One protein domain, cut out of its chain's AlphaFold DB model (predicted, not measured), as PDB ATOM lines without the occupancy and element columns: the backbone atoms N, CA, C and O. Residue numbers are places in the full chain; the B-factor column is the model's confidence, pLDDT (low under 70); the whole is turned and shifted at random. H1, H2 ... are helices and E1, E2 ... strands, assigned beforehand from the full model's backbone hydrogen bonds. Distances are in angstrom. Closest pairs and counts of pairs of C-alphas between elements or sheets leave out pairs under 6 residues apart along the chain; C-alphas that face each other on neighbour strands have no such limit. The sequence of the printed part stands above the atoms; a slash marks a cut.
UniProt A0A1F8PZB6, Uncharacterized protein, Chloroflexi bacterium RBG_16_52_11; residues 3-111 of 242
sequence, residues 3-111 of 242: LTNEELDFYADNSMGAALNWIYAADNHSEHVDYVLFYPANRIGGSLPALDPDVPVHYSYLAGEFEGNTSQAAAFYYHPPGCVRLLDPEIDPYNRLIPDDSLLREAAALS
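This is residues 3 to 111 of the 242 residues of an uncharacterized protein of Chloroflexi bacterium RBG_16_52_11 (UniProt A0A1F8PZB6). The domain has little regular structure: a two-stranded hairpin, E1 and E2, and helix H1 lie at one end with the loop of residues 25 to 39 running between them, and E3 with H3 packed on it lies towards the other end, where a long loop extends. The 109 printed residues run H1 H2 E1 E2 E3 H3, mixed in class, with 37 in named elements. The whole is compact, radius of gyration of the C-alphas 13.7 A, spanning 41 by 31 by 21 A.

E1, residues 56 to 61, is 16.6 A long and begins at C-alpha (78.868, 117.355, 143.560); E2, 64 to 69, is 17.1 A. H1, 13 to 24, is 16.1 A. H2 is 40 to 43, E3 74 to 77, and H3 104 to 108, ending at C-alpha (65.015, 118.291, 132.797).

E1 and E2 form an antiparallel hairpin at 163 degrees, with N 57 and O 68 2.8 A apart, within hydrogen-bond range. H1 is only just apart from E1, at 8.3 A. E3, pairing with no named strand, pairs at residues 76 to 77 with 85 to 86, antiparallel; its closest C-alphas to H3, Ala 75 and Ala 108, are 5.8 A apart. H2 and H3 are close but not clearly touching, the C-alphas of Pro 40 and Leu 104 being 7.3 A apart. Each O i to N i+4 pair is within hydrogen-bond range in H1 and H3; H2 is too short for one.

The C-alphas farthest apart, of His 29 and Arg 96, are 41.3 A apart. The links H1 to H2, H2 to E1 and E3 to H3 are long. The printed part has no cut, and no printed residue is under 70 in pLDDT.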
ATOM      1  N   LEU A   3      64.876 120.444 141.970       97.38
ATOM      2  CA  LEU A   3      65.046 121.652 141.156       97.38
ATOM      3  C   LEU A   3      63.673 122.116 140.675       97.38
ATOM      4  O   LEU A   3      62.916 121.295 140.168       97.38
ATOM      5  N   THR A   4      63.329 123.393 140.819       96.88
ATOM      6  CA  THR A   4      62.036 123.903 140.330       96.88
ATOM      7  C   THR A   4      62.079 125.383 139.960       96.88
ATOM      8  O   THR A   4      63.079 126.044 140.220       96.88
ATOM      9  N   ASN A   5      61.044 125.912 139.308       95.19
ATOM     10  CA  ASN A   5      60.963 127.329 138.964       95.19
ATOM     11  C   ASN A   5      60.417 128.153 140.133       95.19
ATOM     12  O   ASN A   5      59.691 127.658 140.993       95.19
ATOM     13  N   GLU A   6      60.765 129.436 140.133       92.12
ATOM     14  CA  GLU A   6      60.255 130.407 141.095       92.12
ATOM     15  C   GLU A   6      58.871 130.899 140.656       92.12
ATOM     16  O   GLU A   6      58.758 131.846 139.887       92.12
ATOM     17  N   GLU A   7      57.824 130.227 141.134       87.50
ATOM     18  CA  GLU A   7      56.428 130.575 140.819       87.50
ATOM     19  C   GLU A   7      55.611 130.980 142.057       87.50
ATOM     20  O   GLU A   7      54.518 131.532 141.947       87.50
ATOM     21  N   LEU A   8      56.112 130.685 143.259       81.12
ATOM     22  CA  LEU A   8      55.401 130.974 144.500       81.12
ATOM     23  C   LEU A   8      55.754 132.368 145.022       81.12
ATOM     24  O   LEU A   8      56.895 132.635 145.405       81.12
ATOM     25  N   ASP A   9      54.744 133.229 145.120       78.19
ATOM     26  CA  ASP A   9      54.896 134.570 145.678       78.19
ATOM     27  C   ASP A   9      55.435 134.526 147.115       78.19
ATOM     28  O   ASP A   9      54.882 133.855 147.983       78.19
ATOM     29  N   PHE A  10      56.475 135.318 147.389       77.69
ATOM     30  CA  PHE A  10      57.078 135.508 148.719       77.69
ATOM     31  C   PHE A  10      57.835 134.302 149.309       77.69
ATOM     32  O   PHE A  10      58.318 134.406 150.442       77.69
ATOM     33  N   TYR A  11      58.008 133.198 148.572       79.81
ATOM     34  CA  TYR A  11      58.709 132.004 149.058       79.81
ATOM     35  C   TYR A  11      60.025 131.762 148.319       79.81
ATOM     36  O   TYR A  11      60.059 131.338 147.166       79.81
ATOM     37  N   ALA A  12      61.134 131.964 149.032       84.56
ATOM     38  CA  ALA A  12      62.449 131.561 148.550       84.56
ATOM     39  C   ALA A  12      62.615 130.037 148.631       84.56
ATOM     40  O   ALA A  12      62.112 129.398 149.563       84.56
ATOM     41  N   ASP A  13      63.403 129.472 147.723       84.44
ATOM     42  CA  ASP A  13      63.736 128.046 147.668       84.44
ATOM     43  C   ASP A  13      64.176 127.450 149.024       84.44
ATOM     44  O   ASP A  13      63.723 126.375 149.414       84.44
ATOM     45  N   ASN A  14      64.949 128.193 149.819       86.75
ATOM     46  CA  ASN A  14      65.357 127.795 151.169       86.75
ATOM     47  C   ASN A  14      64.175 127.536 152.114       86.75
ATOM     48  O   ASN A  14      64.225 126.609 152.922       86.75
ATOM     49  N   SER A  15      63.123 128.354 152.032       88.12
ATOM     50  CA  SER A  15      61.929 128.192 152.871       88.12
ATOM     51  C   SER A  15      61.126 126.954 152.469       88.12
ATOM     52  O   SER A  15      60.651 126.220 153.336       88.12
ATOM     53  N   MET A  16      61.062 126.656 151.170       89.88
ATOM     54  CA  MET A  16      60.443 125.428 150.672       89.88
ATOM     55  C   MET A  16      61.267 124.187 151.013       89.88
ATOM     56  O   MET A  16      60.693 123.149 151.331       89.88
ATOM     57  N   GLY A  17      62.600 124.292 151.019       92.19
ATOM     58  CA  GLY A  17      63.487 123.221 151.472       92.19
ATOM     59  C   GLY A  17      63.167 122.765 152.900       92.19
ATOM     60  O   GLY A  17      63.129 121.566 153.169       92.19
ATOM     61  N   ALA A  18      62.837 123.694 153.804       90.81
ATOM     62  CA  ALA A  18      62.406 123.344 155.158       90.81
ATOM     63  C   ALA A  18      61.086 122.549 155.168       90.81
ATOM     64  O   ALA A  18      60.995 121.523 155.842       90.81
ATOM     65  N   ALA A  19      60.084 122.978 154.391       91.31
ATOM     66  CA  ALA A  19      58.814 122.257 154.268       91.31
ATOM     67  C   ALA A  19      59.007 120.855 153.665       91.31
ATOM     68  O   ALA A  19      58.439 119.884 154.162       91.31
ATOM     69  N   LEU A  20      59.863 120.734 152.646       93.12
ATOM     70  CA  LEU A  20      60.191 119.464 152.004       93.12
ATOM     71  C   LEU A  20      60.784 118.465 153.008       93.12
ATOM     72  O   LEU A  20      60.304 117.340 153.109       93.12
ATOM     73  N   ASN A  21      61.769 118.882 153.808       94.25
ATOM     74  CA  ASN A  21      62.348 118.007 154.832       94.25
ATOM     75  C   ASN A  21      61.350 117.681 155.950       94.25
ATOM     76  O   ASN A  21      61.333 116.554 156.431       94.25
ATOM     77  N   TRP A  22      60.469 118.612 156.334       92.56
ATOM     78  CA  TRP A  22      59.429 118.320 157.325       92.56
ATOM     79  C   TRP A  22      58.454 117.234 156.840       92.56
ATOM     80  O   TRP A  22      58.052 116.376 157.623       92.56
ATOM     81  N   ILE A  23      58.107 117.239 155.551       93.75
ATOM     82  CA  ILE A  23      57.162 116.281 154.960       93.75
ATOM     83  C   ILE A  23      57.820 114.918 154.700       93.75
ATOM     84  O   ILE A  23      57.220 113.884 155.002       93.75
ATOM     85  N   TYR A  24      59.031 114.904 154.135       93.12
ATOM     86  CA  TYR A  24      59.669 113.687 153.610       93.12
ATOM     87  C   TYR A  24      60.764 113.098 154.512       93.12
ATOM     88  O   TYR A  24      61.092 111.925 154.373       93.12
ATOM     89  N   ALA A  25      61.299 113.872 155.458       93.56
ATOM     90  CA  ALA A  25      62.360 113.467 156.384       93.56
ATOM     91  C   ALA A  25      61.995 113.772 157.850       93.56
ATOM     92  O   ALA A  25      62.849 114.118 158.662       93.56
ATOM     93  N   ALA A  26      60.715 113.629 158.215       90.12
ATOM     94  CA  ALA A  26      60.196 114.005 159.537       90.12
ATOM     95  C   ALA A  26      60.919 113.342 160.731       90.12
ATOM     96  O   ALA A  26      60.925 113.895 161.831       90.12
ATOM     97  N   ASP A  27      61.504 112.162 160.515       91.94
ATOM     98  CA  ASP A  27      62.201 111.378 161.540       91.94
ATOM     99  C   ASP A  27      63.724 111.667 161.584       91.94
ATOM    100  O   ASP A  27      64.436 111.112 162.425       91.94
ATOM    101  N   ASN A  28      64.249 112.527 160.698       93.44
ATOM    102  CA  ASN A  28      65.650 112.943 160.722       93.44
ATOM    103  C   ASN A  28      65.859 114.063 161.759       93.44
ATOM    104  O   ASN A  28      65.242 115.127 161.711       93.44
ATOM    105  N   HIS A  29      66.754 113.812 162.714       91.25
ATOM    106  CA  HIS A  29      67.116 114.739 163.793       91.25
ATOM    107  C   HIS A  29      68.630 115.007 163.851       91.25
ATOM    108  O   HIS A  29      69.156 115.376 164.902       91.25
ATOM    109  N   SER A  30      69.342 114.749 162.755       94.75
ATOM    110  CA  SER A  30      70.784 114.967 162.643       94.75
ATOM    111  C   SER A  30      71.114 116.348 162.061       94.75
ATOM    112  O   SER A  30      70.227 117.086 161.644       94.75
ATOM    113  N   GLU A  31      72.403 116.688 162.010       94.62
ATOM    114  CA  GLU A  31      72.900 117.870 161.286       94.62
ATOM    115  C   GLU A  31      73.039 117.616 159.769       94.62
ATOM    116  O   GLU A  31      73.502 118.490 159.044       94.62
ATOM    117  N   HIS A  32      72.650 116.435 159.274       96.69
ATOM    118  CA  HIS A  32      72.575 116.139 157.845       96.69
ATOM    119  C   HIS A  32      71.162 116.421 157.327       96.69
ATOM    120  O   HIS A  32      70.190 115.870 157.843       96.69
ATOM    121  N   VAL A  33      71.053 117.261 156.302       96.12
ATOM    122  CA  VAL A  33      69.788 117.589 155.638       96.12
ATOM    123  C   VAL A  33      69.615 116.671 154.430       96.12
ATOM    124  O   VAL A  33      70.463 116.673 153.543       96.12
ATOM    125  N   ASP A  34      68.508 115.923 154.370       94.88
ATOM    126  CA  ASP A  34      68.287 114.904 153.329       94.88
ATOM    127  C   ASP A  34      67.915 115.511 151.968       94.88
ATOM    128  O   ASP A  34      68.266 114.981 150.909       94.88
ATOM    129  N   TYR A  35      67.198 116.638 151.978       95.19
ATOM    130  CA  TYR A  35      66.702 117.271 150.762       95.19
ATOM    131  C   TYR A  35      67.071 118.749 150.685       95.19
ATOM    132  O   TYR A  35      66.848 119.525 151.609       95.19
ATOM    133  N   VAL A  36      67.552 119.167 149.520       95.88
ATOM    134  CA  VAL A  36      67.657 120.578 149.146       95.88
ATOM    135  C   VAL A  36      66.667 120.858 148.021       95.88
ATOM    136  O   VAL A  36      66.474 120.006 147.145       95.88
ATOM    137  N   LEU A  37      66.051 122.037 148.049       96.25
ATOM    138  CA  LEU A  37      65.259 122.572 146.949       96.25
ATOM    139  C   LEU A  37      65.944 123.836 146.450       96.25
ATOM    140  O   LEU A  37      66.253 124.718 147.250       96.25
ATOM    141  N   PHE A  38      66.174 123.909 145.143       96.50
ATOM    142  CA  PHE A  38      66.767 125.070 144.496       96.50
ATOM    143  C   PHE A  38      65.903 125.580 143.357       96.50
ATOM    144  O   PHE A  38      65.367 124.795 142.573       96.50
ATOM    145  N   TYR A  39      65.869 126.906 143.224       96.06
ATOM    146  CA  TYR A  39      65.514 127.553 141.969       96.06
ATOM    147  C   TYR A  39      66.786 127.688 141.126       96.06
ATOM    148  O   TYR A  39      67.669 128.466 141.509       96.06
ATOM    149  N   PRO A  40      66.945 126.944 140.011       96.56
ATOM    150  CA  PRO A  40      68.182 126.964 139.232       96.56
ATOM    151  C   PRO A  40      68.621 128.376 138.838       96.56
ATOM    152  O   PRO A  40      69.787 128.720 139.034       96.56
ATOM    153  N   ALA A  41      67.680 129.219 138.396       94.81
ATOM    154  CA  ALA A  41      67.929 130.610 138.008       94.81
ATOM    155  C   ALA A  41      68.599 131.457 139.111       94.81
ATOM    156  O   ALA A  41      69.359 132.375 138.807       94.81
ATOM    157  N   ASN A  42      68.391 131.110 140.386       94.12
ATOM    158  CA  ASN A  42      68.932 131.842 141.535       94.12
ATOM    159  C   ASN A  42      70.226 131.228 142.090       94.12
ATOM    160  O   ASN A  42      70.923 131.863 142.883       94.12
ATOM    161  N   ARG A  43      70.533 129.975 141.734       95.12
ATOM    162  CA  ARG A  43      71.592 129.178 142.377       95.12
ATOM    163  C   ARG A  43      72.730 128.788 141.449       95.12
ATOM    164  O   ARG A  43      73.801 128.446 141.963       95.12
ATOM    165  N   ILE A  44      72.505 128.825 140.135       96.88
ATOM    166  CA  ILE A  44      73.487 128.415 139.133       96.88
ATOM    167  C   ILE A  44      74.792 129.220 139.259       96.88
ATOM    168  O   ILE A  44      74.776 130.428 139.488       96.88
ATOM    169  N   GLY A  45      75.939 128.546 139.151       96.12
ATOM    170  CA  GLY A  45      77.265 129.144 139.350       96.12
ATOM    171  C   GLY A  45      77.620 129.454 140.812       96.12
ATOM    172  O   GLY A  45      78.700 129.982 141.078       96.12
ATOM    173  N   GLY A  46      76.734 129.131 141.757       95.44
ATOM    174  CA  GLY A  46      76.936 129.287 143.196       95.44
ATOM    175  C   GLY A  46      76.717 127.964 143.925       95.44
ATOM    176  O   GLY A  46      77.476 127.014 143.749       95.44
ATOM    177  N   SER A  47      75.670 127.904 144.754       94.62
ATOM    178  CA  SER A  47      75.288 126.694 145.501       94.62
ATOM    179  C   SER A  47      74.871 125.529 144.604       94.62
ATOM    180  O   SER A  47      74.973 124.380 145.017       94.62
ATOM    181  N   LEU A  48      74.428 125.823 143.380       97.25
ATOM    182  CA  LEU A  48      74.313 124.859 142.295       97.25
ATOM    183  C   LEU A  48      75.434 125.172 141.291       97.25
ATOM    184  O   LEU A  48      75.294 126.122 140.523       97.25
ATOM    185  N   PRO A  49      76.566 124.444 141.291       97.38
ATOM    186  CA  PRO A  49      77.724 124.843 140.491       97.38
ATOM    187  C   PRO A  49      77.448 124.848 138.983       97.38
ATOM    188  O   PRO A  49      77.828 125.792 138.291       97.38
ATOM    189  N   ALA A  50      76.768 123.812 138.489       97.38
ATOM    190  CA  ALA A  50      76.411 123.637 137.085       97.38
ATOM    191  C   ALA A  50      75.194 122.704 136.938       97.38
ATOM    192  O   ALA A  50      74.828 122.004 137.884       97.38
ATOM    193  N   LEU A  51      74.599 122.677 135.742       97.00
ATOM    194  CA  LEU A  51      73.561 121.723 135.326       97.00
ATOM    195  C   LEU A  51      74.156 120.651 134.396       97.00
ATOM    196  O   LEU A  51      73.603 120.336 133.347       97.00
ATOM    197  N   ASP A  52      75.294 120.090 134.801       96.81
ATOM    198  CA  ASP A  52      75.935 118.948 134.146       96.81
ATOM    199  C   ASP A  52      75.757 117.683 135.004       96.81
ATOM    200  O   ASP A  52      75.613 117.799 136.227       96.81
ATOM    201  N   PRO A  53      75.783 116.472 134.415       96.56
ATOM    202  CA  PRO A  53      75.801 115.230 135.181       96.56
ATOM    203  C   PRO A  53      77.011 115.131 136.116       96.56
ATOM    204  O   PRO A  53      78.085 115.662 135.836       96.56
ATOM    205  N   ASP A  54      76.838 114.387 137.204       97.12
ATOM    206  CA  ASP A  54      77.890 113.985 138.141       97.12
ATOM    207  C   ASP A  54      78.610 115.142 138.856       97.12
ATOM    208  O   ASP A  54      79.726 114.979 139.352       97.12
ATOM    209  N   VAL A  55      77.950 116.291 139.001       98.06
ATOM    210  CA  VAL A  55      78.478 117.450 139.727       98.06
ATOM    211  C   VAL A  55      78.125 117.336 141.214       98.06
ATOM    212  O   VAL A  55      76.938 117.292 141.557       98.06
ATOM    213  N   PRO A  56      79.119 117.305 142.123       98.00
ATOM    214  CA  PRO A  56      78.868 117.355 143.560       98.00
ATOM    215  C   PRO A  56      78.219 118.680 143.968       98.00
ATOM    216  O   PRO A  56      78.641 119.755 143.538       98.00
ATOM    217  N   VAL A  57      77.214 118.596 144.833       97.88
ATOM    218  CA  VAL A  57      76.479 119.737 145.381       97.88
ATOM    219  C   VAL A  57      76.585 119.691 146.897       97.88
ATOM    220  O   VAL A  57      76.211 118.698 147.518       97.88
ATOM    221  N   HIS A  58      77.063 120.785 147.485       97.12
ATOM    222  CA  HIS A  58      77.139 120.971 148.931       97.12
ATOM    223  C   HIS A  58      76.395 122.248 149.304       97.12
ATOM    224  O   HIS A  58      76.614 123.295 148.684       97.12
ATOM    225  N   TYR A  59      75.519 122.176 150.305       96.00
ATOM    226  CA  TYR A  59      74.760 123.338 150.746       96.00
ATOM    227  C   TYR A  59      74.586 123.387 152.258       96.00
ATOM    228  O   TYR A  59      74.030 122.472 152.858       96.00
ATOM    229  N   SER A  60      75.018 124.505 152.837       94.06
ATOM    230  CA  SER A  60      74.955 124.763 154.270       94.06
ATOM    231  C   SER A  60      73.701 125.566 154.604       94.06
ATOM    232  O   SER A  60      73.558 126.732 154.216       94.06
ATOM    233  N   TYR A  61      72.779 124.929 155.318       89.12
ATOM    234  CA  TYR A  61      71.686 125.593 156.010       89.12
ATOM    235  C   TYR A  61      72.136 125.987 157.418       89.12
ATOM    236  O   TYR A  61      72.999 125.361 158.021       89.12
ATOM    237  N   LEU A  62      71.453 126.962 158.026       87.31
ATOM    238  CA  LEU A  62      71.643 127.243 159.458       87.31
ATOM    239  C   LEU A  62      71.351 126.022 160.353       87.31
ATOM    240  O   LEU A  62      71.835 125.972 161.478       87.31
ATOM    241  N   ALA A  63      70.532 125.081 159.875       86.75
ATOM    242  CA  ALA A  63      70.096 123.899 160.613       86.75
ATOM    243  C   ALA A  63      70.925 122.631 160.325       86.75
ATOM    244  O   ALA A  63      70.700 121.624 160.989       86.75
ATOM    245  N   GLY A  64      71.845 122.656 159.355       94.00
ATOM    246  CA  GLY A  64      72.610 121.475 158.952       94.00
ATOM    247  C   GLY A  64      73.164 121.559 157.530       94.00
ATOM    248  O   GLY A  64      73.002 122.562 156.838       94.00
ATOM    249  N   GLU A  65      73.793 120.479 157.081       97.06
ATOM    250  CA  GLU A  65      74.502 120.388 155.804       97.06
ATOM    251  C   GLU A  65      73.839 119.372 154.869       97.06
ATOM    252  O   GLU A  65      73.540 118.242 155.261       97.06
ATOM    253  N   PHE A  66      73.651 119.763 153.611       97.12
ATOM    254  CA  PHE A  66      73.262 118.875 152.518       97.12
ATOM    255  C   PHE A  66      74.491 118.501 151.685       97.12
ATOM    256  O   PHE A  66      75.281 119.368 151.297       97.12
ATOM    257  N   GLU A  67      74.593 117.222 151.328       97.50
ATOM    258  CA  GLU A  67      75.553 116.709 150.349       97.50
ATOM    259  C   GLU A  67      74.811 115.872 149.307       97.50
ATOM    260  O   GLU A  67      74.025 114.989 149.647       97.50
ATOM    261  N   GLY A  68      75.060 116.126 148.026       96.06
ATOM    262  CA  GLY A  68      74.404 115.394 146.953       96.06
ATOM    263  C   GLY A  68      75.085 115.553 145.606       96.06
ATOM    264  O   GLY A  68      76.214 116.033 145.497       96.06
ATOM    265  N   ASN A  69      74.387 115.126 144.559       97.06
ATOM    266  CA  ASN A  69      74.897 115.144 143.199       97.06
ATOM    267  C   ASN A  69      73.791 115.522 142.202       97.06
ATOM    268  O   ASN A  69      72.625 115.167 142.395       97.06
ATOM    269  N   THR A  70      74.147 116.231 141.132       96.88
ATOM    270  CA  THR A  70      73.208 116.621 140.069       96.88
ATOM    271  C   THR A  70      72.574 115.435 139.340       96.88
ATOM    272  O   THR A  70      71.419 115.536 138.946       96.88
ATOM    273  N   SER A  71      73.246 114.281 139.257       95.31
ATOM    274  CA  SER A  71      72.682 113.027 138.718       95.31
ATOM    275  C   SER A  71      71.569 112.425 139.597       95.31
ATOM    276  O   SER A  71      70.955 111.425 139.237       95.31
ATOM    277  N   GLN A  72      71.311 113.014 140.770       95.00
ATOM    278  CA  GLN A  72      70.244 112.647 141.707       95.00
ATOM    279  C   GLN A  72      69.230 113.796 141.867       95.00
ATOM    280  O   GLN A  72      68.683 114.034 142.955       95.00
ATOM    281  N   ALA A  73      69.022 114.567 140.797       96.25
ATOM    282  CA  ALA A  73      68.055 115.651 140.757       96.25
ATOM    283  C   ALA A  73      66.671 115.153 140.315       96.25
ATOM    284  O   ALA A  73      66.541 114.425 139.336       96.25
ATOM    285  N   ALA A  74      65.626 115.600 141.002       96.88
ATOM    286  CA  ALA A  74      64.257 115.565 140.499       96.88
ATOM    287  C   ALA A  74      63.876 116.995 140.097       96.88
ATOM    288  O   ALA A  74      63.832 117.884 140.954       96.88
ATOM    289  N   ALA A  75      63.675 117.235 138.800       97.69
ATOM    290  CA  ALA A  75      63.329 118.557 138.293       97.69
ATOM    291  C   ALA A  75      61.815 118.663 138.110       97.69
ATOM    292  O   ALA A  75      61.219 117.867 137.391       97.69
ATOM    293  N   PHE A  76      61.203 119.653 138.747       97.25
ATOM    294  CA  PHE A  76      59.776 119.923 138.679       97.25
ATOM    295  C   PHE A  76      59.512 121.267 138.017       97.25
ATOM    296  O   PHE A  76      60.227 122.238 138.255       97.25
ATOM    297  N   TYR A  77      58.441 121.346 137.242       96.94
ATOM    298  CA  TYR A  77      57.915 122.600 136.723       96.94
ATOM    299  C   TYR A  77      56.495 122.814 137.217       96.94
ATOM    300  O   TYR A  77      55.701 121.872 137.260       96.94
ATOM    301  N   TYR A  78      56.187 124.053 137.578       95.12
ATOM    302  CA  TYR A  78      54.864 124.456 138.014       95.12
ATOM    303  C   TYR A  78      54.560 125.860 137.511       95.12
ATOM    304  O   TYR A  78      55.286 126.792 137.827       95.12
ATOM    305  N   HIS A  79      53.493 126.018 136.734       94.12
ATOM    306  CA  HIS A  79      53.041 127.324 136.263       94.12
ATOM    307  C   HIS A  79      51.508 127.353 136.275       94.12
ATOM    308  O   HIS A  79      50.875 126.893 135.318       94.12
ATOM    309  N   PRO A  80      50.887 127.817 137.376       91.94
ATOM    310  CA  PRO A  80      49.441 127.916 137.501       91.94
ATOM    311  C   PRO A  80      48.812 128.668 136.321       91.94
ATOM    312  O   PRO A  80      49.332 129.701 135.903       91.94
ATOM    313  N   PRO A  81      47.660 128.205 135.805       93.25
ATOM    314  CA  PRO A  81      46.805 127.151 136.359       93.25
ATOM    315  C   PRO A  81      47.197 125.707 135.969       93.25
ATOM    316  O   PRO A  81      46.409 124.792 136.195       93.25
ATOM    317  N   GLY A  82      48.378 125.480 135.382       94.38
ATOM    318  CA  GLY A  82      48.911 124.138 135.114       94.38
ATOM    319  C   GLY A  82      49.303 123.366 136.376       94.38
ATOM    320  O   GLY A  82      49.458 123.938 137.459       94.38
ATOM    321  N   CYS A  83      49.459 122.053 136.230       95.88
ATOM    322  CA  CYS A  83      49.754 121.137 137.333       95.88
ATOM    323  C   CYS A  83      51.250 121.063 137.664       95.88
ATOM    324  O   CYS A  83      52.102 121.426 136.847       95.88
ATOM    325  N   VAL A  84      51.589 120.569 138.861       95.31
ATOM    326  CA  VAL A  84      52.989 120.280 139.195       95.31
ATOM    327  C   VAL A  84      53.430 119.083 138.367       95.31
ATOM    328  O   VAL A  84      52.756 118.055 138.317       95.31
ATOM    329  N   ARG A  85      54.574 119.203 137.698       95.62
ATOM    330  CA  ARG A  85      55.045 118.178 136.771       95.62
ATOM    331  C   ARG A  85      56.493 117.830 137.024       95.62
ATOM    332  O   ARG A  85      57.347 118.710 136.961       95.62
ATOM    333  N   LEU A  86      56.772 116.547 137.236       97.12
ATOM    334  CA  LEU A  86      58.131 116.037 137.116       97.12
ATOM    335  C   LEU A  86      58.535 116.096 135.641       97.12
ATOM    336  O   LEU A  86      57.849 115.554 134.775       97.12
ATOM    337  N   LEU A  87      59.640 116.772 135.354       97.75
ATOM    338  CA  LEU A  87      60.127 116.940 133.995       97.75
ATOM    339  C   LEU A  87      60.686 115.624 133.463       97.75
ATOM    340  O   LEU A  87      61.492 114.961 134.119       97.75
ATOM    341  N   ASP A  88      60.246 115.271 132.262       97.00
ATOM    342  CA  ASP A  88      60.603 114.047 131.566       97.00
ATOM    343  C   ASP A  88      61.913 114.245 130.781       97.00
ATOM    344  O   ASP A  88      61.943 115.061 129.852       97.00
ATOM    345  N   PRO A  89      62.988 113.496 131.082       96.50
ATOM    346  CA  PRO A  89      64.298 113.711 130.468       96.50
ATOM    347  C   PRO A  89      64.347 113.411 128.961       96.50
ATOM    348  O   PRO A  89      65.270 113.864 128.286       96.50
ATOM    349  N   GLU A  90      63.377 112.684 128.388       96.38
ATOM    350  CA  GLU A  90      63.325 112.431 126.940       96.38
ATOM    351  C   GLU A  90      62.545 113.507 126.166       96.38
ATOM    352  O   GLU A  90      62.720 113.650 124.950       96.38
ATOM    353  N   ILE A  91      61.679 114.266 126.847       97.38
ATOM    354  CA  ILE A  91      60.733 115.198 126.216       97.38
ATOM    355  C   ILE A  91      61.032 116.647 126.609       97.38
ATOM    356  O   ILE A  91      61.194 117.504 125.736       97.38
ATOM    357  N   ASP A  92      61.129 116.931 127.906       98.00
ATOM    358  CA  ASP A  92      61.173 118.290 128.444       98.00
ATOM    359  C   ASP A  92      62.441 119.104 128.179       98.00
ATOM    360  O   ASP A  92      62.311 120.328 128.079       98.00
ATOM    361  N   PRO A  93      63.621 118.511 127.909       97.69
ATOM    362  CA  PRO A  93      64.756 119.293 127.417       97.69
ATOM    363  C   PRO A  93      64.464 120.048 126.112       97.69
ATOM    364  O   PRO A  93      65.134 121.025 125.780       97.69
ATOM    365  N   TYR A  94      63.442 119.620 125.364       97.06
ATOM    366  CA  TYR A  94      63.020 120.237 124.108       97.06
ATOM    367  C   TYR A  94      61.725 121.045 124.236       97.06
ATOM    368  O   TYR A  94      61.257 121.608 123.243       97.06
ATOM    369  N   ASN A  95      61.132 121.098 125.430       97.31
ATOM    370  CA  ASN A  95      59.835 121.711 125.657       97.31
ATOM    371  C   ASN A  95      59.939 123.229 125.770       97.31
ATOM    372  O   ASN A  95      60.108 123.789 126.846       97.31
ATOM    373  N   ARG A  96      59.778 123.907 124.636       96.12
ATOM    374  CA  ARG A  96      59.835 125.371 124.538       96.12
ATOM    375  C   ARG A  96      58.649 126.111 125.172       96.12
ATOM    376  O   ARG A  96      58.643 127.335 125.120       96.12
ATOM    377  N   LEU A  97      57.670 125.406 125.744       94.88
ATOM    378  CA  LEU A  97      56.675 126.030 126.623       94.88
ATOM    379  C   LEU A  97      57.281 126.378 127.990       94.88
ATOM    380  O   LEU A  97      56.793 127.287 128.648       94.88
ATOM    381  N   ILE A  98      58.373 125.708 128.377       96.50
ATOM    382  CA  ILE A  98      59.182 126.072 129.540       96.50
ATOM    383  C   ILE A  98      60.132 127.215 129.129       96.50
ATOM    384  O   ILE A  98      60.938 127.023 128.200       96.50
ATOM    385  N   PRO A  99      60.069 128.381 129.801       95.56
ATOM    386  CA  PRO A  99      60.951 129.514 129.528       95.56
ATOM    387  C   PRO A  99      62.435 129.188 129.732       95.56
ATOM    388  O   PRO A  99      62.811 128.537 130.708       95.56
ATOM    389  N   ASP A 100      63.286 129.655 128.817       94.62
ATOM    390  CA  ASP A 100      64.741 129.430 128.828       94.62
ATOM    391  C   ASP A 100      65.409 129.967 130.104       94.62
ATOM    392  O   ASP A 100      66.322 129.349 130.641       94.62
ATOM    393  N   ASP A 101      64.932 131.100 130.615       94.56
ATOM    394  CA  ASP A 101      65.465 131.782 131.798       94.56
ATOM    395  C   ASP A 101      65.190 131.041 133.115       94.56
ATOM    396  O   ASP A 101      65.885 131.275 134.102       94.56
ATOM    397  N   SER A 102      64.250 130.088 133.128       95.31
ATOM    398  CA  SER A 102      64.041 129.187 134.271       95.31
ATOM    399  C   SER A 102      65.158 128.146 134.441       95.31
ATOM    400  O   SER A 102      65.273 127.544 135.511       95.31
ATOM    401  N   LEU A 103      65.951 127.898 133.385       97.31
ATOM    402  CA  LEU A 103      66.942 126.815 133.259       97.31
ATOM    403  C   LEU A 103      66.363 125.398 133.440       97.31
ATOM    404  O   LEU A 103      67.097 124.410 133.538       97.31
ATOM    405  N   LEU A 104      65.036 125.254 133.475       97.81
ATOM    406  CA  LEU A 104      64.410 123.966 133.755       97.81
ATOM    407  C   LEU A 104      64.450 122.992 132.585       97.81
ATOM    408  O   LEU A 104      64.357 121.790 132.808       97.81
ATOM    409  N   ARG A 105      64.647 123.462 131.351       97.12
ATOM    410  CA  ARG A 105      64.894 122.558 130.218       97.12
ATOM    411  C   ARG A 105      66.262 121.892 130.317       97.12
ATOM    412  O   ARG A 105      66.378 120.709 130.020       97.12
ATOM    413  N   GLU A 106      67.282 122.614 130.780       96.75
ATOM    414  CA  GLU A 106      68.578 122.003 131.091       96.75
ATOM    415  C   GLU A 106      68.460 121.062 132.296       96.75
ATOM    416  O   GLU A 106      68.905 119.918 132.226       96.75
ATOM    417  N   ALA A 107      67.777 121.489 133.364       97.62
ATOM    418  CA  ALA A 107      67.541 120.642 134.533       97.62
ATOM    419  C   ALA A 107      66.729 119.373 134.206       97.62
ATOM    420  O   ALA A 107      66.974 118.324 134.797       97.62
ATOM    421  N   ALA A 108      65.801 119.438 133.245       97.81
ATOM    422  CA  ALA A 108      65.015 118.291 132.797       97.81
ATOM    423  C   ALA A 108      65.898 117.140 132.304       97.81
ATOM    424  O   ALA A 108      65.567 115.985 132.547       97.81
ATOM    425  N   ALA A 109      67.044 117.432 131.676       96.12
ATOM    426  CA  ALA A 109      67.971 116.405 131.196       96.12
ATOM    427  C   ALA A 109      68.642 115.615 132.337       96.12
ATOM    428  O   ALA A 109      69.137 114.512 132.111       96.12
ATOM    429  N   LEU A 110      68.648 116.171 133.552       96.19
ATOM    430  CA  LEU A 110      69.171 115.547 134.771       96.19
ATOM    431  C   LEU A 110      68.068 114.904 135.622       96.19
ATOM    432  O   LEU A 110      68.368 114.209 136.591       96.19
ATOM    433  N   SER A 111      66.801 115.173 135.294       96.94
ATOM    434  CA  SER A 111      65.652 114.749 136.084       96.94
ATOM    435  C   SER A 111      65.543 113.228 136.110       96.94
ATOM    436  O   SER A 111      65.524 112.574 135.065       96.94
TER     437      SER A 111